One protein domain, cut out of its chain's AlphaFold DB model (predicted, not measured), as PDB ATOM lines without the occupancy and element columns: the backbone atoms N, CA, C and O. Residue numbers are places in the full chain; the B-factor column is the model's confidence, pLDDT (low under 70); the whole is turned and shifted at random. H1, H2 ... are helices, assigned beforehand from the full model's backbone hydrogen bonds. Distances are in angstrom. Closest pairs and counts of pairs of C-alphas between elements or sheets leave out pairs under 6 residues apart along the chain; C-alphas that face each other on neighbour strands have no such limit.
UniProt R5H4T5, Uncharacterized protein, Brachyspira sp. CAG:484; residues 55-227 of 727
ATOM      1  N   SER A  55     -41.635   5.371   2.742       83.44
ATOM      2  CA  SER A  55     -40.869   5.145   3.974       83.44
ATOM      3  C   SER A  55     -41.455   3.994   4.793       83.44
ATOM      4  O   SER A  55     -40.707   3.171   5.322       83.44
ATOM      5  N   ASN A  56     -42.786   3.882   4.857       79.25
ATOM      6  CA  ASN A  56     -43.441   2.757   5.524       79.25
ATOM      7  C   ASN A  56     -43.186   1.442   4.785       79.25
ATOM      8  O   ASN A  56     -43.069   0.405   5.433       79.25
ATOM      9  N   PHE A  57     -43.056   1.480   3.454       85.50
ATOM     10  CA  PHE A  57     -42.698   0.310   2.656       85.50
ATOM     11  C   PHE A  57     -41.329  -0.241   3.037       85.50
ATOM     12  O   PHE A  57     -41.214  -1.441   3.292       85.50
ATOM     13  N   TYR A  58     -40.318   0.619   3.148       85.81
ATOM     14  CA  TYR A  58     -38.961   0.199   3.507       85.81
ATOM     15  C   TYR A  58     -38.762  -0.088   4.998       85.81
ATOM     16  O   TYR A  58     -37.859  -0.844   5.354       85.81
ATOM     17  N   ALA A  59     -39.603   0.474   5.870       78.81
ATOM     18  CA  ALA A  59     -39.567   0.194   7.304       78.81
ATOM     19  C   ALA A  59     -40.028  -1.236   7.643       78.81
ATOM     20  O   ALA A  59     -39.617  -1.780   8.670       78.81
ATOM     21  N   GLN A  60     -40.845  -1.870   6.789       76.44
ATOM     22  CA  GLN A  60     -41.314  -3.235   7.028       76.44
ATOM     23  C   GLN A  60     -40.152  -4.244   6.975       76.44
ATOM     24  O   GLN A  60     -39.479  -4.336   5.943       76.44
ATOM     25  N   PRO A  61     -39.945  -5.076   8.016       74.56
ATOM     26  CA  PRO A  61     -38.826  -6.019   8.062       74.56
ATOM     27  C   PRO A  61     -38.767  -6.988   6.875       74.56
ATOM     28  O   PRO A  61     -37.681  -7.307   6.399       74.56
ATOM     29  N   PHE A  62     -39.914  -7.448   6.365       75.25
ATOM     30  CA  PHE A  62     -39.957  -8.370   5.224       75.25
ATOM     31  C   PHE A  62     -39.587  -7.692   3.894       75.25
ATOM     32  O   PHE A  62     -38.945  -8.323   3.060       75.25
ATOM     33  N   ASN A  63     -39.907  -6.406   3.711       82.81
ATOM     34  CA  ASN A  63     -39.467  -5.642   2.542       82.81
ATOM     35  C   ASN A  63     -37.985  -5.285   2.663       82.81
ATOM     36  O   ASN A  63     -37.223  -5.509   1.728       82.81
ATOM     37  N   ARG A  64     -37.564  -4.804   3.839       81.75
ATOM     38  CA  ARG A  64     -36.174  -4.443   4.151       81.75
ATOM     39  C   ARG A  64     -35.196  -5.601   3.952       81.75
ATOM     40  O   ARG A  64     -34.087  -5.395   3.468       81.75
ATOM     41  N   ASN A  65     -35.605  -6.805   4.345       82.06
ATOM     42  CA  ASN A  65     -34.776  -8.003   4.237       82.06
ATOM     43  C   ASN A  65     -34.954  -8.739   2.903       82.06
ATOM     44  O   ASN A  65     -34.063  -9.490   2.525       82.06
ATOM     45  N   GLY A  66     -36.094  -8.565   2.224       80.56
ATOM     46  CA  GLY A  66     -36.433  -9.276   0.987       80.56
ATOM     47  C   GLY A  66     -36.139  -8.518  -0.314       80.56
ATOM     48  O   GLY A  66     -36.231  -9.119  -1.385       80.56
ATOM     49  N   MET A  67     -35.820  -7.223  -0.257       90.81
ATOM     50  CA  MET A  67     -35.441  -6.450  -1.447       90.81
ATOM     51  C   MET A  67     -34.109  -6.938  -2.052       90.81
ATOM     52  O   MET A  67     -33.274  -7.445  -1.302       90.81
ATOM     53  N   PRO A  68     -33.887  -6.773  -3.373       93.56
ATOM     54  CA  PRO A  68     -32.610  -7.095  -4.019       93.56
ATOM     55  C   PRO A  68     -31.421  -6.404  -3.347       93.56
ATOM     56  O   PRO A  68     -31.550  -5.259  -2.907       93.56
ATOM     57  N   ASP A  69     -30.260  -7.056  -3.305       92.19
ATOM     58  CA  ASP A  69     -29.097  -6.541  -2.572       92.19
ATOM     59  C   ASP A  69     -28.570  -5.237  -3.180       92.19
ATOM     60  O   ASP A  69     -28.239  -4.301  -2.452       92.19
ATOM     61  N   THR A  70     -28.610  -5.101  -4.507       91.31
ATOM     62  CA  THR A  70     -28.253  -3.842  -5.181       91.31
ATOM     63  C   THR A  70     -29.172  -2.696  -4.738       91.31
ATOM     64  O   THR A  70     -28.721  -1.581  -4.469       91.31
ATOM     65  N   MET A  71     -30.472  -2.980  -4.606       92.69
ATOM     66  CA  MET A  71     -31.475  -2.006  -4.167       92.69
ATOM     67  C   MET A  71     -31.313  -1.670  -2.687       92.69
ATOM     68  O   MET A  71     -31.444  -0.514  -2.293       92.69
ATOM     69  N   LYS A  72     -30.966  -2.672  -1.880       92.88
ATOM     70  CA  LYS A  72     -30.667  -2.545  -0.458       92.88
ATOM     71  C   LYS A  72     -29.461  -1.641  -0.222       92.88
ATOM     72  O   LYS A  72     -29.553  -0.694   0.553       92.88
ATOM     73  N   ASN A  73     -28.358  -1.901  -0.918       91.50
ATOM     74  CA  ASN A  73     -27.123  -1.133  -0.797       91.50
ATOM     75  C   ASN A  73     -27.353   0.330  -1.186       91.50
ATOM     76  O   ASN A  73     -26.996   1.229  -0.425       91.50
ATOM     77  N   TYR A  74     -28.047   0.565  -2.303       91.44
ATOM     78  CA  TYR A  74     -28.422   1.914  -2.711       91.44
ATOM     79  C   TYR A  74     -29.354   2.579  -1.686       91.44
ATOM     80  O   TYR A  74     -29.116   3.713  -1.285       91.44
ATOM     81  N   LEU A  75     -30.377   1.895  -1.173       91.62
ATOM     82  CA  LEU A  75     -31.246   2.468  -0.145       91.62
ATOM     83  C   LEU A  75     -30.463   2.862   1.125       91.62
ATOM     84  O   LEU A  75     -30.712   3.935   1.662       91.62
ATOM     85  N   PHE A  76     -29.525   2.039   1.608       90.19
ATOM     86  CA  PHE A  76     -28.828   2.289   2.880       90.19
ATOM     87  C   PHE A  76     -27.662   3.277   2.812       90.19
ATOM     88  O   PHE A  76     -27.291   3.822   3.852       90.19
ATOM     89  N   GLU A  77     -27.115   3.548   1.631       89.06
ATOM     90  CA  GLU A  77     -26.049   4.542   1.459       89.06
ATOM     91  C   GLU A  77     -26.521   5.975   1.802       89.06
ATOM     92  O   GLU A  77     -25.768   6.743   2.401       89.06
ATOM     93  N   ASP A  78     -27.783   6.321   1.506       86.62
ATOM     94  CA  ASP A  78     -28.441   7.554   1.979       86.62
ATOM     95  C   ASP A  78     -29.901   7.272   2.368       86.62
ATOM     96  O   ASP A  78     -30.850   7.724   1.724       86.62
ATOM     97  N   TYR A  79     -30.078   6.475   3.427       89.06
ATOM     98  CA  TYR A  79     -31.397   6.005   3.870       89.06
ATOM     99  C   TYR A  79     -32.378   7.139   4.171       89.06
ATOM    100  O   TYR A  79     -33.563   7.033   3.857       89.06
ATOM    101  N   GLU A  80     -31.904   8.231   4.768       86.69
ATOM    102  CA  GLU A  80     -32.776   9.334   5.177       86.69
ATOM    103  C   GLU A  80     -33.405  10.065   3.987       86.69
ATOM    104  O   GLU A  80     -34.545  10.516   4.092       86.69
ATOM    105  N   ASP A  81     -32.695  10.136   2.862       88.31
ATOM    106  CA  ASP A  81     -33.228  10.634   1.594       88.31
ATOM    107  C   ASP A  81     -34.087   9.560   0.914       88.31
ATOM    108  O   ASP A  81     -35.297   9.692   0.711       88.31
ATOM    109  N   ARG A  82     -33.450   8.419   0.643       91.19
ATOM    110  CA  ARG A  82     -33.929   7.397  -0.287       91.19
ATOM    111  C   ARG A  82     -35.142   6.628   0.246       91.19
ATOM    112  O   ARG A  82     -35.895   6.083  -0.560       91.19
ATOM    113  N   LYS A  83     -35.427   6.652   1.558       90.50
ATOM    114  CA  LYS A  83     -36.647   6.048   2.134       90.50
ATOM    115  C   LYS A  83     -37.949   6.648   1.598       90.50
ATOM    116  O   LYS A  83     -38.983   5.995   1.657       90.50
ATOM    117  N   ASN A  84     -37.931   7.866   1.064       89.19
ATOM    118  CA  ASN A  84     -39.134   8.506   0.520       89.19
ATOM    119  C   ASN A  84     -39.361   8.211  -0.973       89.19
ATOM    120  O   ASN A  84     -40.380   8.629  -1.531       89.19
ATOM    121  N   MET A  85     -38.439   7.483  -1.614       91.12
ATOM    122  CA  MET A  85     -38.524   7.124  -3.026       91.12
ATOM    123  C   MET A  85     -39.510   5.969  -3.244       91.12
ATOM    124  O   MET A  85     -39.358   4.927  -2.606       91.12
ATOM    125  N   PRO A  86     -40.474   6.085  -4.171       92.25
ATOM    126  CA  PRO A  86     -41.362   4.989  -4.542       92.25
ATOM    127  C   PRO A  86     -40.604   3.683  -4.858       92.25
ATOM    128  O   PRO A  86     -39.634   3.714  -5.619       92.25
ATOM    129  N   PRO A  87     -41.040   2.519  -4.342       90.56
ATOM    130  CA  PRO A  87     -40.333   1.246  -4.533       90.56
ATOM    131  C   PRO A  87     -40.165   0.819  -5.992       90.56
ATOM    132  O   PRO A  87     -39.117   0.292  -6.362       90.56
ATOM    133  N   ALA A  88     -41.160   1.090  -6.841       90.19
ATOM    134  CA  ALA A  88     -41.077   0.811  -8.273       90.19
ATOM    135  C   ALA A  88     -40.033   1.696  -8.972       90.19
ATOM    136  O   ALA A  88     -39.256   1.214  -9.796       90.19
ATOM    137  N   GLN A  89     -39.968   2.978  -8.595       91.88
ATOM    138  CA  GLN A  89     -38.955   3.896  -9.106       91.88
ATOM    139  C   GLN A  89     -37.551   3.469  -8.664       91.88
ATOM    140  O   GLN A  89     -36.635   3.454  -9.480       91.88
ATOM    141  N   MET A  90     -37.395   3.078  -7.399       91.81
ATOM    142  CA  MET A  90     -36.131   2.594  -6.850       91.81
ATOM    143  C   MET A  90     -35.633   1.349  -7.587       91.81
ATOM    144  O   MET A  90     -34.470   1.303  -7.982       91.81
ATOM    145  N   LEU A  91     -36.510   0.364  -7.818       92.56
ATOM    146  CA  LEU A  91     -36.164  -0.843  -8.571       92.56
ATOM    147  C   LEU A  91     -35.654  -0.481  -9.975       92.56
ATOM    148  O   LEU A  91     -34.569  -0.904 -10.369       92.56
ATOM    149  N   LYS A  92     -36.400   0.365 -10.694       91.94
ATOM    150  CA  LYS A  92     -36.045   0.808 -12.048       91.94
ATOM    151  C   LYS A  92     -34.709   1.556 -12.089       91.94
ATOM    152  O   LYS A  92     -33.900   1.311 -12.982       91.94
ATOM    153  N   LEU A  93     -34.492   2.459 -11.133       91.25
ATOM    154  CA  LEU A  93     -33.305   3.309 -11.045       91.25
ATOM    155  C   LEU A  93     -32.055   2.491 -10.731       91.25
ATOM    156  O   LEU A  93     -31.044   2.646 -11.399       91.25
ATOM    157  N   VAL A  94     -32.126   1.594  -9.749       92.19
ATOM    158  CA  VAL A  94     -30.970   0.795  -9.321       92.19
ATOM    159  C   VAL A  94     -30.497  -0.160 -10.413       92.19
ATOM    160  O   VAL A  94     -29.296  -0.412 -10.524       92.19
ATOM    161  N   PHE A  95     -31.437  -0.658 -11.219       94.12
ATOM    162  CA  PHE A  95     -31.172  -1.583 -12.312       94.12
ATOM    163  C   PHE A  95     -31.081  -0.910 -13.693       94.12
ATOM    164  O   PHE A  95     -31.130  -1.610 -14.707       94.12
ATOM    165  N   SER A  96     -30.970   0.423 -13.773       91.81
ATOM    166  CA  SER A  96     -31.034   1.182 -15.036       91.81
ATOM    167  C   SER A  96     -30.026   0.718 -16.090       91.81
ATOM    168  O   SER A  96     -30.357   0.708 -17.278       91.81
ATOM    169  N   ASP A  97     -28.842   0.264 -15.663       89.69
ATOM    170  CA  ASP A  97     -27.771  -0.191 -16.561       89.69
ATOM    171  C   ASP A  97     -28.174  -1.445 -17.384       89.69
ATOM    172  O   ASP A  97     -27.565  -1.737 -18.410       89.69
ATOM    173  N   ILE A  98     -29.255  -2.160 -17.015       92.00
ATOM    174  CA  ILE A  98     -29.820  -3.264 -17.826       92.00
ATOM    175  C   ILE A  98     -30.262  -2.778 -19.218       92.00
ATOM    176  O   ILE A  98     -30.239  -3.546 -20.185       92.00
ATOM    177  N   ASN A  99     -30.671  -1.514 -19.348       88.19
ATOM    178  CA  ASN A  99     -31.078  -0.952 -20.639       88.19
ATOM    179  C   ASN A  99     -29.891  -0.766 -21.592       88.19
ATOM    180  O   ASN A  99     -30.080  -0.798 -22.808       88.19
ATOM    181  N   GLU A 100     -28.682  -0.610 -21.050       86.81
ATOM    182  CA  GLU A 100     -27.449  -0.438 -21.820       86.81
ATOM    183  C   GLU A 100     -26.811  -1.780 -22.211       86.81
ATOM    184  O   GLU A 100     -26.073  -1.859 -23.194       86.81
ATOM    185  N   ALA A 101     -27.146  -2.853 -21.489       87.75
ATOM    186  CA  ALA A 101     -26.687  -4.199 -21.792       87.75
ATOM    187  C   ALA A 101     -27.395  -4.794 -23.021       87.75
ATOM    188  O   ALA A 101     -28.620  -4.706 -23.179       87.75
ATOM    189  N   LYS A 102     -26.609  -5.460 -23.877       85.06
ATOM    190  CA  LYS A 102     -27.110  -6.195 -25.054       85.06
ATOM    191  C   LYS A 102     -27.379  -7.675 -24.774       85.06
ATOM    192  O   LYS A 102     -28.181  -8.281 -25.475       85.06
ATOM    193  N   THR A 103     -26.715  -8.244 -23.770       88.62
ATOM    194  CA  THR A 103     -26.782  -9.669 -23.427       88.62
ATOM    195  C   THR A 103     -26.933  -9.868 -21.919       88.62
ATOM    196  O   THR A 103     -26.537  -9.013 -21.121       88.62
ATOM    197  N   LEU A 104     -27.495 -11.006 -21.517       89.62
ATOM    198  CA  LEU A 104     -27.668 -11.397 -20.120       89.62
ATOM    199  C   LEU A 104     -26.318 -11.606 -19.420       89.62
ATOM    200  O   LEU A 104     -26.175 -11.268 -18.244       89.62
ATOM    201  N   GLU A 105     -25.303 -12.088 -20.139       87.81
ATOM    202  CA  GLU A 105     -23.935 -12.149 -19.619       87.81
ATOM    203  C   GLU A 105     -23.342 -10.765 -19.338       87.81
ATOM    204  O   GLU A 105     -22.622 -10.605 -18.351       87.81
ATOM    205  N   HIS A 106     -23.647  -9.753 -20.161       89.25
ATOM    206  CA  HIS A 106     -23.198  -8.383 -19.898       89.25
ATOM    207  C   HIS A 106     -23.872  -7.820 -18.644       89.25
ATOM    208  O   HIS A 106     -23.188  -7.262 -17.791       89.25
ATOM    209  N   VAL A 107     -25.170  -8.079 -18.444       89.69
ATOM    210  CA  VAL A 107     -25.858  -7.706 -17.194       89.69
ATOM    211  C   VAL A 107     -25.183  -8.332 -15.973       89.69
ATOM    212  O   VAL A 107     -24.978  -7.661 -14.965       89.69
ATOM    213  N   LYS A 108     -24.789  -9.605 -16.057       90.25
ATOM    214  CA  LYS A 108     -24.086 -10.279 -14.960       90.25
ATOM    215  C   LYS A 108     -22.744  -9.617 -14.615       90.25
ATOM    216  O   LYS A 108     -22.361  -9.630 -13.450       90.25
ATOM    217  N   ARG A 109     -22.040  -9.039 -15.595       87.56
ATOM    218  CA  ARG A 109     -20.793  -8.281 -15.360       87.56
ATOM    219  C   ARG A 109     -21.054  -6.915 -14.738       87.56
ATOM    220  O   ARG A 109     -20.335  -6.543 -13.823       87.56
ATOM    221  N   LEU A 110     -22.115  -6.233 -15.174       89.06
ATOM    222  CA  LEU A 110     -22.526  -4.944 -14.614       89.06
ATOM    223  C   LEU A 110     -22.979  -5.058 -13.153       89.06
ATOM    224  O   LEU A 110     -22.841  -4.107 -12.396       89.06
ATOM    225  N   TYR A 111     -23.503  -6.211 -12.734       90.88
ATOM    226  CA  TYR A 111     -24.003  -6.441 -11.376       90.88
ATOM    227  C   TYR A 111     -23.365  -7.695 -10.751       90.88
ATOM    228  O   TYR A 111     -24.062  -8.686 -10.508       90.88
ATOM    229  N   PRO A 112     -22.047  -7.680 -10.473       86.44
ATOM    230  CA  PRO A 112     -21.324  -8.869 -10.017       86.44
ATOM    231  C   PRO A 112     -21.745  -9.302  -8.606       86.44
ATOM    232  O   PRO A 112     -21.760 -10.493  -8.298       86.44
ATOM    233  N   GLU A 113     -22.148  -8.336  -7.779       86.12
ATOM    234  CA  GLU A 113     -22.561  -8.538  -6.388       86.12
ATOM    235  C   GLU A 113     -24.061  -8.846  -6.231       86.12
ATOM    236  O   GLU A 113     -24.530  -8.986  -5.107       86.12
ATOM    237  N   GLU A 114     -24.843  -8.936  -7.319       91.62
ATOM    238  CA  GLU A 114     -26.285  -9.218  -7.251       91.62
ATOM    239  C   GLU A 114     -26.565 -10.729  -7.376       91.62
ATOM    240  O   GLU A 114     -26.486 -11.294  -8.478       91.62
ATOM    241  N   PRO A 115     -26.974 -11.424  -6.292       91.31
ATOM    242  CA  PRO A 115     -27.169 -12.873  -6.326       91.31
ATOM    243  C   PRO A 115     -28.284 -13.316  -7.277       91.31
ATOM    244  O   PRO A 115     -28.262 -14.446  -7.779       91.31
ATOM    245  N   LEU A 116     -29.264 -12.442  -7.543       90.00
ATOM    246  CA  LEU A 116     -30.347 -12.716  -8.488       90.00
ATOM    247  C   LEU A 116     -29.840 -12.861  -9.930       90.00
ATOM    248  O   LEU A 116     -30.466 -13.576 -10.712       90.00
ATOM    249  N   PHE A 117     -28.692 -12.260 -10.266       93.69
ATOM    250  CA  PHE A 117     -28.124 -12.276 -11.617       93.69
ATOM    251  C   PHE A 117     -26.969 -13.268 -11.806       93.69
ATOM    252  O   PHE A 117     -26.554 -13.546 -12.933       93.69
ATOM    253  N   ALA A 118     -26.505 -13.909 -10.731       88.81
ATOM    254  CA  ALA A 118     -25.382 -14.848 -10.769       88.81
ATOM    255  C   ALA A 118     -25.577 -16.034 -11.739       88.81
ATOM    256  O   ALA A 118     -24.597 -16.603 -12.234       88.81
ATOM    257  N   LYS A 119     -26.830 -16.420 -12.018       88.69
ATOM    258  CA  LYS A 119     -27.188 -17.561 -12.881       88.69
ATOM    259  C   LYS A 119     -27.717 -17.167 -14.263       88.69
ATOM    260  O   LYS A 119     -28.175 -18.057 -14.972       88.69
ATOM    261  N   LEU A 120     -27.673 -15.885 -14.629       90.00
ATOM    262  CA  LEU A 120     -28.111 -15.439 -15.950       90.00
ATOM    263  C   LEU A 120     -27.286 -16.101 -17.059       90.00
ATOM    264  O   LEU A 120     -26.059 -16.171 -16.958       90.00
ATOM    265  N   ILE A 121     -27.977 -16.578 -18.095       88.31
ATOM    266  CA  ILE A 121     -27.382 -17.190 -19.288       88.31
ATOM    267  C   ILE A 121     -28.127 -16.740 -20.545       88.31
ATOM    268  O   ILE A 121     -29.354 -16.708 -20.550       88.31
ATOM    269  N   ASP A 122     -27.398 -16.422 -21.615       84.50
ATOM    270  CA  ASP A 122     -27.989 -15.967 -22.883       84.50
ATOM    271  C   ASP A 122     -28.652 -17.093 -23.681       84.50
ATOM    272  O   ASP A 122     -29.682 -16.885 -24.325       84.50
ATOM    273  N   VAL A 123     -28.075 -18.296 -23.625       81.19
ATOM    274  CA  VAL A 123     -28.567 -19.467 -24.355       81.19
ATOM    275  C   VAL A 123     -28.967 -20.551 -23.352       81.19
ATOM    276  O   VAL A 123     -28.093 -21.170 -22.738       81.19
ATOM    277  N   PRO A 124     -30.273 -20.800 -23.156       76.62
ATOM    278  CA  PRO A 124     -30.739 -21.842 -22.257       76.62
ATOM    279  C   PRO A 124     -30.354 -23.233 -22.791       76.62
ATOM    280  O   PRO A 124     -30.279 -23.468 -23.996       76.62
ATOM    281  N   ASN A 125     -30.091 -24.182 -21.889       65.19
ATOM    282  CA  ASN A 125     -29.653 -25.533 -22.260       65.19
ATOM    283  C   ASN A 125     -30.689 -26.238 -23.163       65.19
ATOM    284  O   ASN A 125     -31.846 -26.356 -22.773       65.19
ATOM    285  N   LYS A 126     -30.264 -26.787 -24.314       57.19
ATOM    286  CA  LYS A 126     -31.092 -27.365 -25.408       57.19
ATOM    287  C   LYS A 126     -31.956 -28.606 -25.072       57.19
ATOM    288  O   LYS A 126     -32.256 -29.416 -25.940       57.19
ATOM    289  N   LYS A 127     -32.330 -28.836 -23.812       56.78
ATOM    290  CA  LYS A 127     -33.095 -30.027 -23.384       56.78
ATOM    291  C   LYS A 127     -34.616 -29.817 -23.352       56.78
ATOM    292  O   LYS A 127     -35.329 -30.710 -22.896       56.78
ATOM    293  N   PHE A 128     -35.126 -28.678 -23.816       58.62
ATOM    294  CA  PHE A 128     -36.561 -28.389 -23.811       58.62
ATOM    295  C   PHE A 128     -37.240 -29.070 -25.006       58.62
ATOM    296  O   PHE A 128     -37.101 -28.633 -26.139       58.62
ATOM    297  N   LYS A 129     -37.962 -30.167 -24.753       57.72
ATOM    298  CA  LYS A 129     -38.722 -30.908 -25.781       57.72
ATOM    299  C   LYS A 129     -40.123 -30.327 -26.050       57.72
ATOM    300  O   LYS A 129     -40.850 -30.878 -26.867       57.72
ATOM    301  N   SER A 130     -40.523 -29.274 -25.331       63.00
ATOM    302  CA  SER A 130     -41.866 -28.677 -25.371       63.00
ATOM    303  C   SER A 130     -41.881 -27.271 -24.752       63.00
ATOM    304  O   SER A 130     -41.077 -26.996 -23.859       63.00
ATOM    305  N   GLY A 131     -42.834 -26.424 -25.162       76.56
ATOM    306  CA  GLY A 131     -43.066 -25.071 -24.632       76.56
ATOM    307  C   GLY A 131     -42.496 -23.952 -25.512       76.56
ATOM    308  O   GLY A 131     -41.862 -24.217 -26.530       76.56
ATOM    309  N   VAL A 132     -42.680 -22.698 -25.083       83.50
ATOM    310  CA  VAL A 132     -42.377 -21.477 -25.867       83.50
ATOM    311  C   VAL A 132     -40.969 -21.463 -26.459       83.50
ATOM    312  O   VAL A 132     -40.780 -21.059 -27.596       83.50
ATOM    313  N   LEU A 133     -39.965 -21.921 -25.705       84.31
ATOM    314  CA  LEU A 133     -38.576 -21.947 -26.178       84.31
ATOM    315  C   LEU A 133     -38.374 -22.918 -27.346       84.31
ATOM    316  O   LEU A 133     -37.663 -22.586 -28.289       84.31
ATOM    317  N   ALA A 134     -39.013 -24.089 -27.290       79.62
ATOM    318  CA  ALA A 134     -38.943 -25.085 -28.352       79.62
ATOM    319  C   ALA A 134     -39.737 -24.631 -29.587       79.62
ATOM    320  O   ALA A 134     -39.280 -24.802 -30.710       79.62
ATOM    321  N   GLU A 135     -40.902 -24.014 -29.381       83.31
ATOM    322  CA  GLU A 135     -41.724 -23.471 -30.466       83.31
ATOM    323  C   GLU A 135     -41.029 -22.303 -31.182       83.31
ATOM    324  O   GLU A 135     -41.022 -22.261 -32.411       83.31
ATOM    325  N   ILE A 136     -40.373 -21.401 -30.438       84.75
ATOM    326  CA  ILE A 136     -39.554 -20.330 -31.022       84.75
ATOM    327  C   ILE A 136     -38.404 -20.923 -31.838       84.75
ATOM    328  O   ILE A 136     -38.183 -20.472 -32.954       84.75
ATOM    329  N   GLU A 137     -37.680 -21.921 -31.319       82.88
ATOM    330  CA  GLU A 137     -36.562 -22.546 -32.044       82.88
ATOM    331  C   GLU A 137     -37.029 -23.221 -33.345       82.88
ATOM    332  O   GLU A 137     -36.372 -23.059 -34.369       82.88
ATOM    333  N   LEU A 138     -38.193 -23.884 -33.335       81.56
ATOM    334  CA  LEU A 138     -38.802 -24.490 -34.527       81.56
ATOM    335  C   LEU A 138     -39.227 -23.453 -35.575       81.56
ATOM    336  O   LEU A 138     -39.042 -23.672 -36.767       81.56
ATOM    337  N   MET A 139     -39.803 -22.328 -35.146       79.56
ATOM    338  CA  MET A 139     -40.295 -21.290 -36.061       79.56
ATOM    339  C   MET A 139     -39.185 -20.361 -36.571       79.56
ATOM    340  O   MET A 139     -39.367 -19.702 -37.597       79.56
ATOM    341  N   LYS A 140     -38.036 -20.304 -35.883       78.31
ATOM    342  CA  LYS A 140     -36.927 -19.381 -36.176       78.31
ATOM    343  C   LYS A 140     -36.259 -19.624 -37.531       78.31
ATOM    344  O   LYS A 140     -35.720 -18.684 -38.103       78.31
ATOM    345  N   GLU A 141     -36.281 -20.852 -38.048       66.12
ATOM    346  CA  GLU A 141     -35.673 -21.170 -39.351       66.12
ATOM    347  C   GLU A 141     -36.459 -20.578 -40.537       66.12
ATOM    348  O   GLU A 141     -35.871 -20.284 -41.576       66.12
ATOM    349  N   GLU A 142     -37.764 -20.341 -40.369       61.19
ATOM    350  CA  GLU A 142     -38.671 -19.879 -41.434       61.19
ATOM    351  C   GLU A 142     -39.223 -18.457 -41.200       61.19
ATOM    352  O   GLU A 142     -39.876 -17.886 -42.077       61.19
ATOM    353  N   SER A 143     -38.953 -17.860 -40.033       68.12
ATOM    354  CA  SER A 143     -39.562 -16.602 -39.583       68.12
ATOM    355  C   SER A 143     -38.556 -15.459 -39.421       68.12
ATOM    356  O   SER A 143     -37.378 -15.663 -39.151       68.12
ATOM    357  N   GLY A 144     -39.045 -14.219 -39.562       76.19
ATOM    358  CA  GLY A 144     -38.296 -12.991 -39.246       76.19
ATOM    359  C   GLY A 144     -38.027 -12.798 -37.738       76.19
ATOM    360  O   GLY A 144     -38.070 -13.766 -36.982       76.19
ATOM    361  N   PRO A 145     -37.775 -11.563 -37.266       85.38
ATOM    362  CA  PRO A 145     -37.461 -11.319 -35.858       85.38
ATOM    363  C   PRO A 145     -38.623 -11.675 -34.913       85.38
ATOM    364  O   PRO A 145     -39.796 -11.549 -35.290       85.38
ATOM    365  N   LEU A 146     -38.306 -12.109 -33.688       85.88
ATOM    366  CA  LEU A 146     -39.276 -12.560 -32.680       85.88
ATOM    367  C   LEU A 146     -40.227 -11.434 -32.261       85.88
ATOM    368  O   LEU A 146     -41.439 -11.637 -32.180       85.88
ATOM    369  N   PHE A 147     -39.691 -10.241 -32.021       88.69
ATOM    370  CA  PHE A 147     -40.456  -9.082 -31.570       88.69
ATOM    371  C   PHE A 147     -40.700  -8.073 -32.696       88.69
ATOM    372  O   PHE A 147     -39.953  -7.982 -33.673       88.69
ATOM    373  N   LYS A 148     -41.759  -7.268 -32.553       87.38
ATOM    374  CA  LYS A 148     -42.118  -6.203 -33.511       87.38
ATOM    375  C   LYS A 148     -41.056  -5.107 -33.639       87.38
ATOM    376  O   LYS A 148     -41.043  -4.409 -34.649       87.38
ATOM    377  N   ASP A 149     -40.195  -4.951 -32.637       81.31
ATOM    378  CA  ASP A 149     -39.086  -3.990 -32.626       81.31
ATOM    379  C   ASP A 149     -37.844  -4.476 -33.398       81.31
ATOM    380  O   ASP A 149     -36.868  -3.738 -33.521       81.31
ATOM    381  N   GLY A 150     -37.887  -5.698 -33.940       79.38
ATOM    382  CA  GLY A 150     -36.787  -6.302 -34.685       79.38
ATOM    383  C   GLY A 150     -35.779  -7.062 -33.821       79.38
ATOM    384  O   GLY A 150     -34.779  -7.532 -34.359       79.38
ATOM    385  N   SER A 151     -36.010  -7.189 -32.511       82.94
ATOM    386  CA  SER A 151     -35.141  -7.949 -31.612       82.94
ATOM    387  C   SER A 151     -35.526  -9.431 -31.514       82.94
ATOM    388  O   SER A 151     -36.689  -9.810 -31.660       82.94
ATOM    389  N   ASP A 152     -34.527 -10.265 -31.205       82.06
ATOM    390  CA  ASP A 152     -34.682 -11.716 -30.995       82.06
ATOM    391  C   ASP A 152     -34.373 -12.158 -29.554       82.06
ATOM    392  O   ASP A 152     -34.420 -13.343 -29.215       82.06
ATOM    393  N   HIS A 153     -34.021 -11.218 -28.677       86.25
ATOM    394  CA  HIS A 153     -33.476 -11.519 -27.354       86.25
ATOM    395  C   HIS A 153     -34.579 -11.688 -26.302       86.25
ATOM    396  O   HIS A 153     -34.764 -10.831 -25.436       86.25
ATOM    397  N   LEU A 154     -35.281 -12.828 -26.337       88.81
ATOM    398  CA  LEU A 154     -36.335 -13.156 -25.366       88.81
ATOM    399  C   LEU A 154     -35.850 -13.042 -23.911       88.81
ATOM    400  O   LEU A 154     -36.549 -12.472 -23.079       88.81
ATOM    401  N   GLY A 155     -34.644 -13.522 -23.596       89.56
ATOM    402  CA  GLY A 155     -34.081 -13.420 -22.245       89.56
ATOM    403  C   GLY A 155     -33.958 -11.972 -21.744       89.56
ATOM    404  O   GLY A 155     -34.391 -11.660 -20.635       89.56
ATOM    405  N   MET A 156     -33.447 -11.062 -22.582       92.12
ATOM    406  CA  MET A 156     -33.338  -9.635 -22.245       92.12
ATOM    407  C   MET A 156     -34.706  -8.962 -22.128       92.12
ATOM    408  O   MET A 156     -34.911  -8.154 -21.223       92.12
ATOM    409  N   TYR A 157     -35.651  -9.320 -23.003       92.56
ATOM    410  CA  TYR A 157     -37.035  -8.857 -22.916       92.56
ATOM    411  C   TYR A 157     -37.650  -9.218 -21.557       92.56
ATOM    412  O   TYR A 157     -38.127  -8.341 -20.835       92.56
ATOM    413  N   LEU A 158     -37.554 -10.490 -21.157       91.88
ATOM    414  CA  LEU A 158     -38.073 -10.977 -19.876       91.88
ATOM    415  C   LEU A 158     -37.411 -10.274 -18.686       91.88
ATOM    416  O   LEU A 158     -38.100  -9.845 -17.760       91.88
ATOM    417  N   LEU A 159     -36.086 -10.113 -18.719       92.81
ATOM    418  CA  LEU A 159     -35.351  -9.464 -17.638       92.81
ATOM    419  C   LEU A 159     -35.772  -7.996 -17.465       92.81
ATOM    420  O   LEU A 159     -36.002  -7.557 -16.336       92.81
ATOM    421  N   ARG A 160     -35.934  -7.251 -18.568       93.94
ATOM    422  CA  ARG A 160     -36.416  -5.859 -18.548       93.94
ATOM    423  C   ARG A 160     -37.833  -5.776 -17.988       93.94
ATOM    424  O   ARG A 160     -38.087  -4.972 -17.093       93.94
ATOM    425  N   LYS A 161     -38.742  -6.657 -18.408       92.75
ATOM    426  CA  LYS A 161     -40.113  -6.665 -17.878       92.75
ATOM    427  C   LYS A 161     -40.164  -6.893 -16.363       92.75
ATOM    428  O   LYS A 161     -40.960  -6.256 -15.677       92.75
ATOM    429  N   VAL A 162     -39.289  -7.741 -15.820       89.12
ATOM    430  CA  VAL A 162     -39.224  -7.988 -14.370       89.12
ATOM    431  C   VAL A 162     -38.554  -6.826 -13.626       89.12
ATOM    432  O   VAL A 162     -39.154  -6.269 -12.710       89.12
ATOM    433  N   TYR A 163     -37.336  -6.432 -14.002       92.19
ATOM    434  CA  TYR A 163     -36.503  -5.535 -13.184       92.19
ATOM    435  C   TYR A 163     -36.581  -4.049 -13.559       92.19
ATOM    436  O   TYR A 163     -36.265  -3.208 -12.725       92.19
ATOM    437  N   GLN A 164     -37.018  -3.707 -14.774       90.94
ATOM    438  CA  GLN A 164     -37.238  -2.313 -15.188       90.94
ATOM    439  C   GLN A 164     -38.704  -1.895 -15.064       90.94
ATOM    440  O   GLN A 164     -38.990  -0.758 -14.694       90.94
ATOM    441  N   GLU A 165     -39.632  -2.808 -15.362       88.75
ATOM    442  CA  GLU A 165     -41.071  -2.513 -15.360       88.75
ATOM    443  C   GLU A 165     -41.817  -3.066 -14.134       88.75
ATOM    444  O   GLU A 165     -42.954  -2.666 -13.889       88.75
ATOM    445  N   GLY A 166     -41.214  -3.962 -13.343       86.62
ATOM    446  CA  GLY A 166     -41.858  -4.505 -12.142       86.62
ATOM    447  C   GLY A 166     -43.053  -5.427 -12.435       86.62
ATOM    448  O   GLY A 166     -43.993  -5.475 -11.638       86.62
ATOM    449  N   LYS A 167     -43.071  -6.108 -13.593       89.56
ATOM    450  CA  LYS A 167     -44.234  -6.872 -14.083       89.56
ATOM    451  C   LYS A 167     -44.272  -8.322 -13.611       89.56
ATOM    452  O   LYS A 167     -43.271  -9.041 -13.584       89.56
ATOM    453  N   THR A 168     -45.475  -8.777 -13.281       88.62
ATOM    454  CA  THR A 168     -45.782 -10.176 -12.962       88.62
ATOM    455  C   THR A 168     -45.855 -11.033 -14.226       88.62
ATOM    456  O   THR A 168     -46.085 -10.525 -15.319       88.62
ATOM    457  N   LEU A 169     -45.741 -12.359 -14.094       87.44
ATOM    458  CA  LEU A 169     -45.800 -13.281 -15.236       87.44
ATOM    459  C   LEU A 169     -47.088 -13.132 -16.077       87.44
ATOM    460  O   LEU A 169     -47.049 -13.248 -17.298       87.44
ATOM    461  N   LYS A 170     -48.230 -12.838 -15.438       87.12
ATOM    462  CA  LYS A 170     -49.511 -12.604 -16.132       87.12
ATOM    463  C   LYS A 170     -49.467 -11.361 -17.025       87.12
ATOM    464  O   LYS A 170     -49.989 -11.372 -18.136       87.12
ATOM    465  N   GLU A 171     -48.826 -10.305 -16.543       88.31
ATOM    466  CA  GLU A 171     -48.667  -9.053 -17.285       88.31
ATOM    467  C   GLU A 171     -47.643  -9.208 -18.398       88.31
ATOM    468  O   GLU A 171     -47.875  -8.736 -19.503       88.31
ATOM    469  N   ILE A 172     -46.560  -9.944 -18.131       90.06
ATOM    470  CA  ILE A 172     -45.567 -10.303 -19.143       90.06
ATOM    471  C   ILE A 172     -46.225 -11.079 -20.280       90.06
ATOM    472  O   ILE A 172     -45.952 -10.769 -21.427       90.06
ATOM    473  N   ASN A 173     -47.111 -12.038 -20.000       90.19
ATOM    474  CA  ASN A 173     -47.823 -12.769 -21.054       90.19
ATOM    475  C   ASN A 173     -48.763 -11.871 -21.868       90.19
ATOM    476  O   ASN A 173     -48.764 -11.948 -23.092       90.19
ATOM    477  N   THR A 174     -49.495 -10.972 -21.205       91.12
ATOM    478  CA  THR A 174     -50.347  -9.983 -21.892       91.12
ATOM    479  C   THR A 174     -49.535  -9.059 -22.808       91.12
ATOM    480  O   THR A 174     -49.985  -8.710 -23.898       91.12
ATOM    481  N   ASP A 175     -48.356  -8.628 -22.358       90.19
ATOM    482  CA  ASP A 175     -47.438  -7.817 -23.159       90.19
ATOM    483  C   ASP A 175     -46.806  -8.639 -24.284       90.19
ATOM    484  O   ASP A 175     -46.730  -8.173 -25.414       90.19
ATOM    485  N   PHE A 176     -46.404  -9.876 -24.002       91.50
ATOM    486  CA  PHE A 176     -45.753 -10.765 -24.956       91.50
ATOM    487  C   PHE A 176     -46.649 -11.031 -26.166       91.50
ATOM    488  O   PHE A 176     -46.203 -10.855 -27.294       91.50
ATOM    489  N   GLU A 177     -47.936 -11.322 -25.954       88.00
ATOM    490  CA  GLU A 177     -48.920 -11.465 -27.040       88.00
ATOM    491  C   GLU A 177     -49.034 -10.204 -27.919       88.00
ATOM    492  O   GLU A 177     -49.316 -10.289 -29.117       88.00
ATOM    493  N   LYS A 178     -48.809  -9.016 -27.343       88.81
ATOM    494  CA  LYS A 178     -48.873  -7.735 -28.061       88.81
ATOM    495  C   LYS A 178     -47.561  -7.372 -28.740       88.81
ATOM    496  O   LYS A 178     -47.607  -6.740 -29.796       88.81
ATOM    497  N   ASP A 179     -46.429  -7.733 -28.158       89.00
ATOM    498  CA  ASP A 179     -45.097  -7.317 -28.599       89.00
ATOM    499  C   ASP A 179     -44.507  -8.271 -29.647       89.00
ATOM    500  O   ASP A 179     -43.577  -7.906 -30.371       89.00
ATOM    501  N   ILE A 180     -45.067  -9.477 -29.768       89.38
ATOM    502  CA  ILE A 180     -44.574 -10.507 -30.677       89.38
ATOM    503  C   ILE A 180     -44.875 -10.212 -32.145       89.38
ATOM    504  O   ILE A 180     -45.909  -9.633 -32.496       89.38
ATOM    505  N   SER A 181     -43.959 -10.581 -33.035       86.81
ATOM    506  CA  SER A 181     -44.149 -10.359 -34.463       86.81
ATOM    507  C   SER A 181     -45.232 -11.285 -35.027       86.81
ATOM    508  O   SER A 181     -45.477 -12.382 -34.527       86.81
ATOM    509  N   LYS A 182     -45.889 -10.852 -36.112       83.62
ATOM    510  CA  LYS A 182     -46.978 -11.617 -36.755       83.62
ATOM    511  C   LYS A 182     -46.540 -13.008 -37.240       83.62
ATOM    512  O   LYS A 182     -47.399 -13.847 -37.491       83.62
ATOM    513  N   ASN A 183     -45.233 -13.225 -37.389       80.56
ATOM    514  CA  ASN A 183     -44.654 -14.476 -37.871       80.56
ATOM    515  C   ASN A 183     -44.651 -15.573 -36.793       80.56
ATOM    516  O   ASN A 183     -44.621 -16.744 -37.139       80.56
ATOM    517  N   TYR A 184     -44.751 -15.207 -35.510       80.56
ATOM    518  CA  TYR A 184     -44.757 -16.142 -34.377       80.56
ATOM    519  C   TYR A 184     -46.131 -16.202 -33.688       80.56
ATOM    520  O   TYR A 184     -46.242 -16.295 -32.463       80.56
ATOM    521  N   ASN A 185     -47.211 -16.112 -34.467       75.31
ATOM    522  CA  ASN A 185     -48.565 -16.250 -33.936       75.31
ATOM    523  C   ASN A 185     -48.809 -17.672 -33.404       75.31
ATOM    524  O   ASN A 185     -48.484 -18.654 -34.066       75.31
ATOM    525  N   GLY A 186     -49.469 -17.775 -32.247       77.12
ATOM    526  CA  GLY A 186     -49.856 -19.063 -31.658       77.12
ATOM    527  C   GLY A 186     -48.804 -19.699 -30.751       77.12
ATOM    528  O   GLY A 186     -48.957 -20.866 -30.401       77.12
ATOM    529  N   LEU A 187     -47.769 -18.950 -30.353       85.19
ATOM    530  CA  LEU A 187     -46.847 -19.399 -29.315       85.19
ATOM    531  C   LEU A 187     -47.559 -19.589 -27.975       85.19
ATOM    532  O   LEU A 187     -48.446 -18.823 -27.592       85.19
ATOM    533  N   SER A 188     -47.120 -20.610 -27.252       85.44
ATOM    534  CA  SER A 188     -47.530 -20.873 -25.884       85.44
ATOM    535  C   SER A 188     -47.212 -19.669 -24.972       85.44
ATOM    536  O   SER A 188     -46.295 -18.887 -25.243       85.44
ATOM    537  N   PRO A 189     -47.930 -19.505 -23.847       86.81
ATOM    538  CA  PRO A 189     -47.609 -18.471 -22.871       86.81
ATOM    539  C   PRO A 189     -46.274 -18.764 -22.177       86.81
ATOM    540  O   PRO A 189     -45.927 -19.917 -21.908       86.81
ATOM    541  N   ILE A 190     -45.544 -17.709 -21.822       87.69
ATOM    542  CA  ILE A 190     -44.332 -17.778 -21.005       87.69
ATOM    543  C   ILE A 190     -44.696 -18.348 -19.632       87.69
ATOM    544  O   ILE A 190     -45.614 -17.875 -18.954       87.69
ATOM    545  N   GLN A 191     -43.939 -19.359 -19.206       85.25
ATOM    546  CA  GLN A 191     -44.080 -20.006 -17.904       85.25
ATOM    547  C   GLN A 191     -42.872 -19.694 -17.006       85.25
ATOM    548  O   GLN A 191     -41.862 -19.146 -17.461       85.25
ATOM    549  N   TYR A 192     -42.946 -20.041 -15.718       80.75
ATOM    550  CA  TYR A 192     -41.822 -19.845 -14.791       80.75
ATOM    551  C   TYR A 192     -40.589 -20.664 -15.201       80.75
ATOM    552  O   TYR A 192     -39.459 -20.239 -14.968       80.75
ATOM    553  N   GLU A 193     -40.801 -21.796 -15.864       80.94
ATOM    554  CA  GLU A 193     -39.786 -22.653 -16.466       80.94
ATOM    555  C   GLU A 193     -38.985 -21.899 -17.536       80.94
ATOM    556  O   GLU A 193     -37.765 -22.040 -17.593       80.94
ATOM    557  N   THR A 194     -39.642 -21.043 -18.326       84.00
ATOM    558  CA  THR A 194     -38.995 -20.189 -19.333       84.00
ATOM    559  C   THR A 194     -38.074 -19.160 -18.676       84.00
ATOM    560  O   THR A 194     -36.942 -18.980 -19.116       84.00
ATOM    561  N   LEU A 195     -38.517 -18.512 -17.591       84.81
ATOM    562  CA  LEU A 195     -37.682 -17.581 -16.818       84.81
ATOM    563  C   LEU A 195     -36.487 -18.303 -16.181       84.81
ATOM    564  O   LEU A 195     -35.345 -17.855 -16.304       84.81
ATOM    565  N   ALA A 196     -36.740 -19.457 -15.559       83.81
ATOM    566  CA  ALA A 196     -35.718 -20.280 -14.926       83.81
ATOM    567  C   ALA A 196     -34.675 -20.795 -15.928       83.81
ATOM    568  O   ALA A 196     -33.502 -20.907 -15.570       83.81
ATOM    569  N   ALA A 197     -35.076 -21.064 -17.174       83.38
ATOM    570  CA  ALA A 197     -34.177 -21.473 -18.248       83.38
ATOM    571  C   ALA A 197     -33.117 -20.407 -18.565       83.38
ATOM    572  O   ALA A 197     -31.965 -20.765 -18.781       83.38
ATOM    573  N   TYR A 198     -33.471 -19.120 -18.521       85.50
ATOM    574  CA  TYR A 198     -32.526 -18.000 -18.651       85.50
ATOM    575  C   TYR A 198     -31.830 -17.633 -17.329       85.50
ATOM    576  O   TYR A 198     -31.049 -16.685 -17.274       85.50
ATOM    577  N   GLY A 199     -32.129 -18.350 -16.240       83.94
ATOM    578  CA  GLY A 199     -31.636 -18.043 -14.899       83.94
ATOM    579  C   GLY A 199     -32.279 -16.814 -14.253       83.94
ATOM    580  O   GLY A 199     -31.803 -16.375 -13.205       83.94
ATOM    581  N   ILE A 200     -33.353 -16.276 -14.841       88.56
ATOM    582  CA  ILE A 200     -34.078 -15.104 -14.344       88.56
ATOM    583  C   ILE A 200     -34.941 -15.528 -13.159       88.56
ATOM    584  O   ILE A 200     -35.711 -16.489 -13.228       88.56
ATOM    585  N   LYS A 201     -34.827 -14.793 -12.056       88.88
ATOM    586  CA  LYS A 201     -35.612 -15.012 -10.843       88.88
ATOM    587  C   LYS A 201     -36.368 -13.749 -10.483       88.88
ATOM    588  O   LYS A 201     -35.924 -12.655 -10.793       88.88
ATOM    589  N   TYR A 202     -37.490 -13.909  -9.796       88.00
ATOM    590  CA  TYR A 202     -38.099 -12.787  -9.099       88.00
ATOM    591  C   TYR A 202     -37.337 -12.502  -7.793       88.00
ATOM    592  O   TYR A 202     -36.746 -13.427  -7.219       88.00
ATOM    593  N   PRO A 203     -37.371 -11.253  -7.295       87.44
ATOM    594  CA  PRO A 203     -36.983 -10.929  -5.925       87.44
ATOM    595  C   PRO A 203     -37.743 -11.768  -4.884       87.44
ATOM    596  O   PRO A 203     -38.680 -12.499  -5.216       87.44
ATOM    597  N   ASN A 204     -37.372 -11.649  -3.604       89.19
ATOM    598  CA  ASN A 204     -38.047 -12.385  -2.531       89.19
ATOM    599  C   ASN A 204     -39.572 -12.204  -2.609       89.19
ATOM    600  O   ASN A 204     -40.061 -11.084  -2.757       89.19
ATOM    601  N   HIS A 205     -40.314 -13.303  -2.473       81.25
ATOM    602  CA  HIS A 205     -41.761 -13.328  -2.668       81.25
ATOM    603  C   HIS A 205     -42.510 -12.267  -1.846       81.25
ATOM    604  O   HIS A 205     -43.384 -11.594  -2.385       81.25
ATOM    605  N   SER A 206     -42.146 -12.064  -0.575       76.25
ATOM    606  CA  SER A 206     -42.819 -11.091   0.298       76.25
ATOM    607  C   SER A 206     -42.584  -9.644  -0.143       76.25
ATOM    608  O   SER A 206     -43.512  -8.832  -0.130       76.25
ATOM    609  N   PHE A 207     -41.359  -9.330  -0.573       86.94
ATOM    610  CA  PHE A 207     -41.034  -8.026  -1.150       86.94
ATOM    611  C   PHE A 207     -41.750  -7.829  -2.487       86.94
ATOM    612  O   PHE A 207     -42.367  -6.792  -2.709       86.94
ATOM    613  N   TRP A 208     -41.712  -8.839  -3.360       86.50
ATOM    614  CA  TRP A 208     -42.302  -8.768  -4.693       86.50
ATOM    615  C   TRP A 208     -43.822  -8.587  -4.645       86.50
ATOM    616  O   TRP A 208     -44.356  -7.707  -5.316       86.50
ATOM    617  N   ALA A 209     -44.515  -9.346  -3.792       79.06
ATOM    618  CA  ALA A 209     -45.952  -9.196  -3.580       79.06
ATOM    619  C   ALA A 209     -46.304  -7.772  -3.115       79.06
ATOM    620  O   ALA A 209     -47.190  -7.133  -3.681       79.06
ATOM    621  N   SER A 210     -45.547  -7.236  -2.154       80.44
ATOM    622  CA  SER A 210     -45.739  -5.872  -1.648       80.44
ATOM    623  C   SER A 210     -45.464  -4.813  -2.714       80.44
ATOM    624  O   SER A 210     -46.228  -3.859  -2.842       80.44
ATOM    625  N   LEU A 211     -44.397  -4.974  -3.499       86.38
ATOM    626  CA  LEU A 211     -44.061  -4.079  -4.605       86.38
ATOM    627  C   LEU A 211     -45.202  -4.036  -5.627       86.38
ATOM    628  O   LEU A 211     -45.674  -2.960  -5.973       86.38
ATOM    629  N   THR A 212     -45.683  -5.200  -6.071       83.75
ATOM    630  CA  THR A 212     -46.754  -5.274  -7.077       83.75
ATOM    631  C   THR A 212     -48.078  -4.701  -6.582       83.75
ATOM    632  O   THR A 212     -48.776  -4.059  -7.358       83.75
ATOM    633  N   ALA A 213     -48.394  -4.855  -5.291       79.56
ATOM    634  CA  ALA A 213     -49.599  -4.284  -4.694       79.56
ATOM    635  C   ALA A 213     -49.543  -2.750  -4.568       79.56
ATOM    636  O   ALA A 213     -50.578  -2.098  -4.624       79.56
ATOM    637  N   THR A 214     -48.347  -2.178  -4.396       77.75
ATOM    638  CA  THR A 214     -48.155  -0.745  -4.092       77.75
ATOM    639  C   THR A 214     -47.665   0.097  -5.258       77.75
ATOM    640  O   THR A 214     -47.654   1.322  -5.161       77.75
ATOM    641  N   ARG A 215     -47.231  -0.518  -6.362       78.19
ATOM    642  CA  ARG A 215     -46.578   0.206  -7.465       78.19
ATOM    643  C   ARG A 215     -47.449   1.318  -8.069       78.19
ATOM    644  O   ARG A 215     -46.905   2.287  -8.580       78.19
ATOM    645  N   GLU A 216     -48.775   1.180  -8.001       78.69
ATOM    646  CA  GLU A 216     -49.756   2.152  -8.510       78.69
ATOM    647  C   GLU A 216     -50.194   3.170  -7.437       78.69
ATOM    648  O   GLU A 216     -50.841   4.164  -7.756       78.69
ATOM    649  N   GLU A 217     -49.816   2.970  -6.168       76.88
ATOM    650  CA  GLU A 217     -50.203   3.842  -5.048       76.88
ATOM    651  C   GLU A 217     -49.351   5.125  -4.955       76.88
ATOM    652  O   GLU A 217     -49.746   6.078  -4.283       76.88
ATOM    653  N   PHE A 218     -48.200   5.181  -5.640       80.38
ATOM    654  CA  PHE A 218     -47.246   6.298  -5.584       80.38
ATOM    655  C   PHE A 218     -47.080   6.988  -6.956       80.38
ATOM    656  O   PHE A 218     -46.116   6.714  -7.667       80.38
ATOM    657  N   PRO A 219     -47.980   7.909  -7.348       73.94
ATOM    658  CA  PRO A 219     -48.007   8.495  -8.694       73.94
ATOM    659  C   PRO A 219     -46.983   9.624  -8.926       73.94
ATOM    660  O   PRO A 219     -47.105  10.369  -9.896       73.94
ATOM    661  N   TYR A 220     -46.002   9.805  -8.037       80.25
ATOM    662  CA  TYR A 220     -45.009  10.880  -8.117       80.25
ATOM    663  C   TYR A 220     -43.601  10.330  -8.354       80.25
ATOM    664  O   TYR A 220     -43.292   9.206  -7.972       80.25
ATOM    665  N   GLU A 221     -42.731  11.145  -8.948       84.75
ATOM    666  CA  GLU A 221     -41.320  10.814  -9.155       84.75
ATOM    667  C   GLU A 221     -40.455  11.521  -8.104       84.75
ATOM    668  O   GLU A 221     -40.510  12.741  -7.941       84.75
ATOM    669  N   TYR A 222     -39.656  10.753  -7.367       87.94
ATOM    670  CA  TYR A 222     -38.766  11.252  -6.325       87.94
ATOM    671  C   TYR A 222     -37.350  11.476  -6.869       87.94
ATOM    672  O   TYR A 222     -36.760  10.571  -7.453       87.94
ATOM    673  N   LYS A 223     -36.764  12.655  -6.652       87.12
ATOM    674  CA  LYS A 223     -35.391  12.953  -7.085       87.12
ATOM    675  C   LYS A 223     -34.426  12.815  -5.903       87.12
ATOM    676  O   LYS A 223     -34.540  13.614  -4.976       87.12
ATOM    677  N   PRO A 224     -33.503  11.835  -5.912       86.19
ATOM    678  CA  PRO A 224     -32.540  11.677  -4.830       86.19
ATOM    679  C   PRO A 224     -31.514  12.816  -4.844       86.19
ATOM    680  O   PRO A 224     -31.151  13.318  -5.909       86.19
ATOM    681  N   ARG A 225     -30.998  13.188  -3.669       78.25
ATOM    682  CA  ARG A 225     -29.941  14.208  -3.521       78.25
ATOM    683  C   ARG A 225     -28.648  13.823  -4.229       78.25
ATOM    684  O   ARG A 225     -27.960  14.683  -4.767       78.25
ATOM    685  N   LYS A 226     -28.324  12.529  -4.221       79.94
ATOM    686  CA  LYS A 226     -27.180  11.953  -4.933       79.94
ATOM    687  C   LYS A 226     -27.680  11.131  -6.110       79.94
ATOM    688  O   LYS A 226     -28.462  10.200  -5.908       79.94
ATOM    689  N   ALA A 227     -27.211  11.459  -7.311       76.75
ATOM    690  CA  ALA A 227     -27.467  10.652  -8.497       76.75
ATOM    691  C   ALA A 227     -26.839   9.258  -8.346       76.75
ATOM    692  O   ALA A 227     -25.810   9.100  -7.686       76.75
TER     693      ALA A 227
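This is residues 55 to 227 of the 727 residues of an uncharacterized protein of Brachyspira sp. CAG:484 (UniProt R5H4T5). An elongated body of twelve short helices falls into two lobes, with loops filling much of the space between helices. H1 to H5 and H12 gather in one lobe; in the other, H6, H7, H10 and H11 stand round H9, and H8 lies toward the far end. The printed part has 173 residues, with H1 to H12 in chain order, no named strand and the class all helix. It is compact, with a radius of gyration of the C-alphas of 17.3 A, and spans 55 by 31 by 26 A.

Start with H1, residues 55 to 59, and H2, residues 61 to 66: they are close but not clearly touching, with Tyr 58 and Arg 64 closest at 5.5 A between C-alphas. H2 touches H12, residues 205 to 214, only just about perpendicular at 72 degrees; the closest C-alphas, of Asn 63 and Phe 207, are 4.7 A apart. Next, H3, residues 69 to 77, touches H5, residues 87 to 94, about perpendicular at 85 degrees, with the C-alphas of Met 71 and Val 94 closest at 5.9 A. Between them in the chain is H4, residues 79 to 82, near H1. Further on, H6, residues 96 to 99, only just touches H7, residues 104 to 110, with 3 pairs of C-alphas within 8 A, closest at Ile 98 and Val 107, 6.0 A. Look then at H9, residues 154 to 163: it is close but not clearly touching to H5, H6 and H7, and likewise to H10, residues 169 to 179, and H11, residues 192 to 197. Its closest C-alphas to H10, of Lys 161 and Ile 172, are 6.7 A apart, at a steep tilt of 51 degrees, opposite ways. H8, residues 132 to 139, is close but not clearly touching to H11, with Leu 133 and Thr 194 closest at 7.1 A between C-alphas. Every O i to N i+4 pair is within hydrogen-bond range in H1, H2, H3, H5, H7, H8, H9, H11 and H12, and 6 of 7 in H10; H4 and H6 are too short for one.

Find C-alpha 55, where H1 begins, at (-40.869, 5.145, 3.974). H3 is 12.2 A long, H9 14.4 A, and H10 14.7 A. H12 runs 14.2 A to C-alpha 214 at (-48.155, -0.745, -4.092).

The C-alphas farthest apart, of Glu 80 and Glu 142, are 55.3 A apart. The printed part has no cut; the long links are H7 to H8, H8 to H9 and H10 to H11. Confidence is under 70 at residues 125 to 130 and 141 to 143.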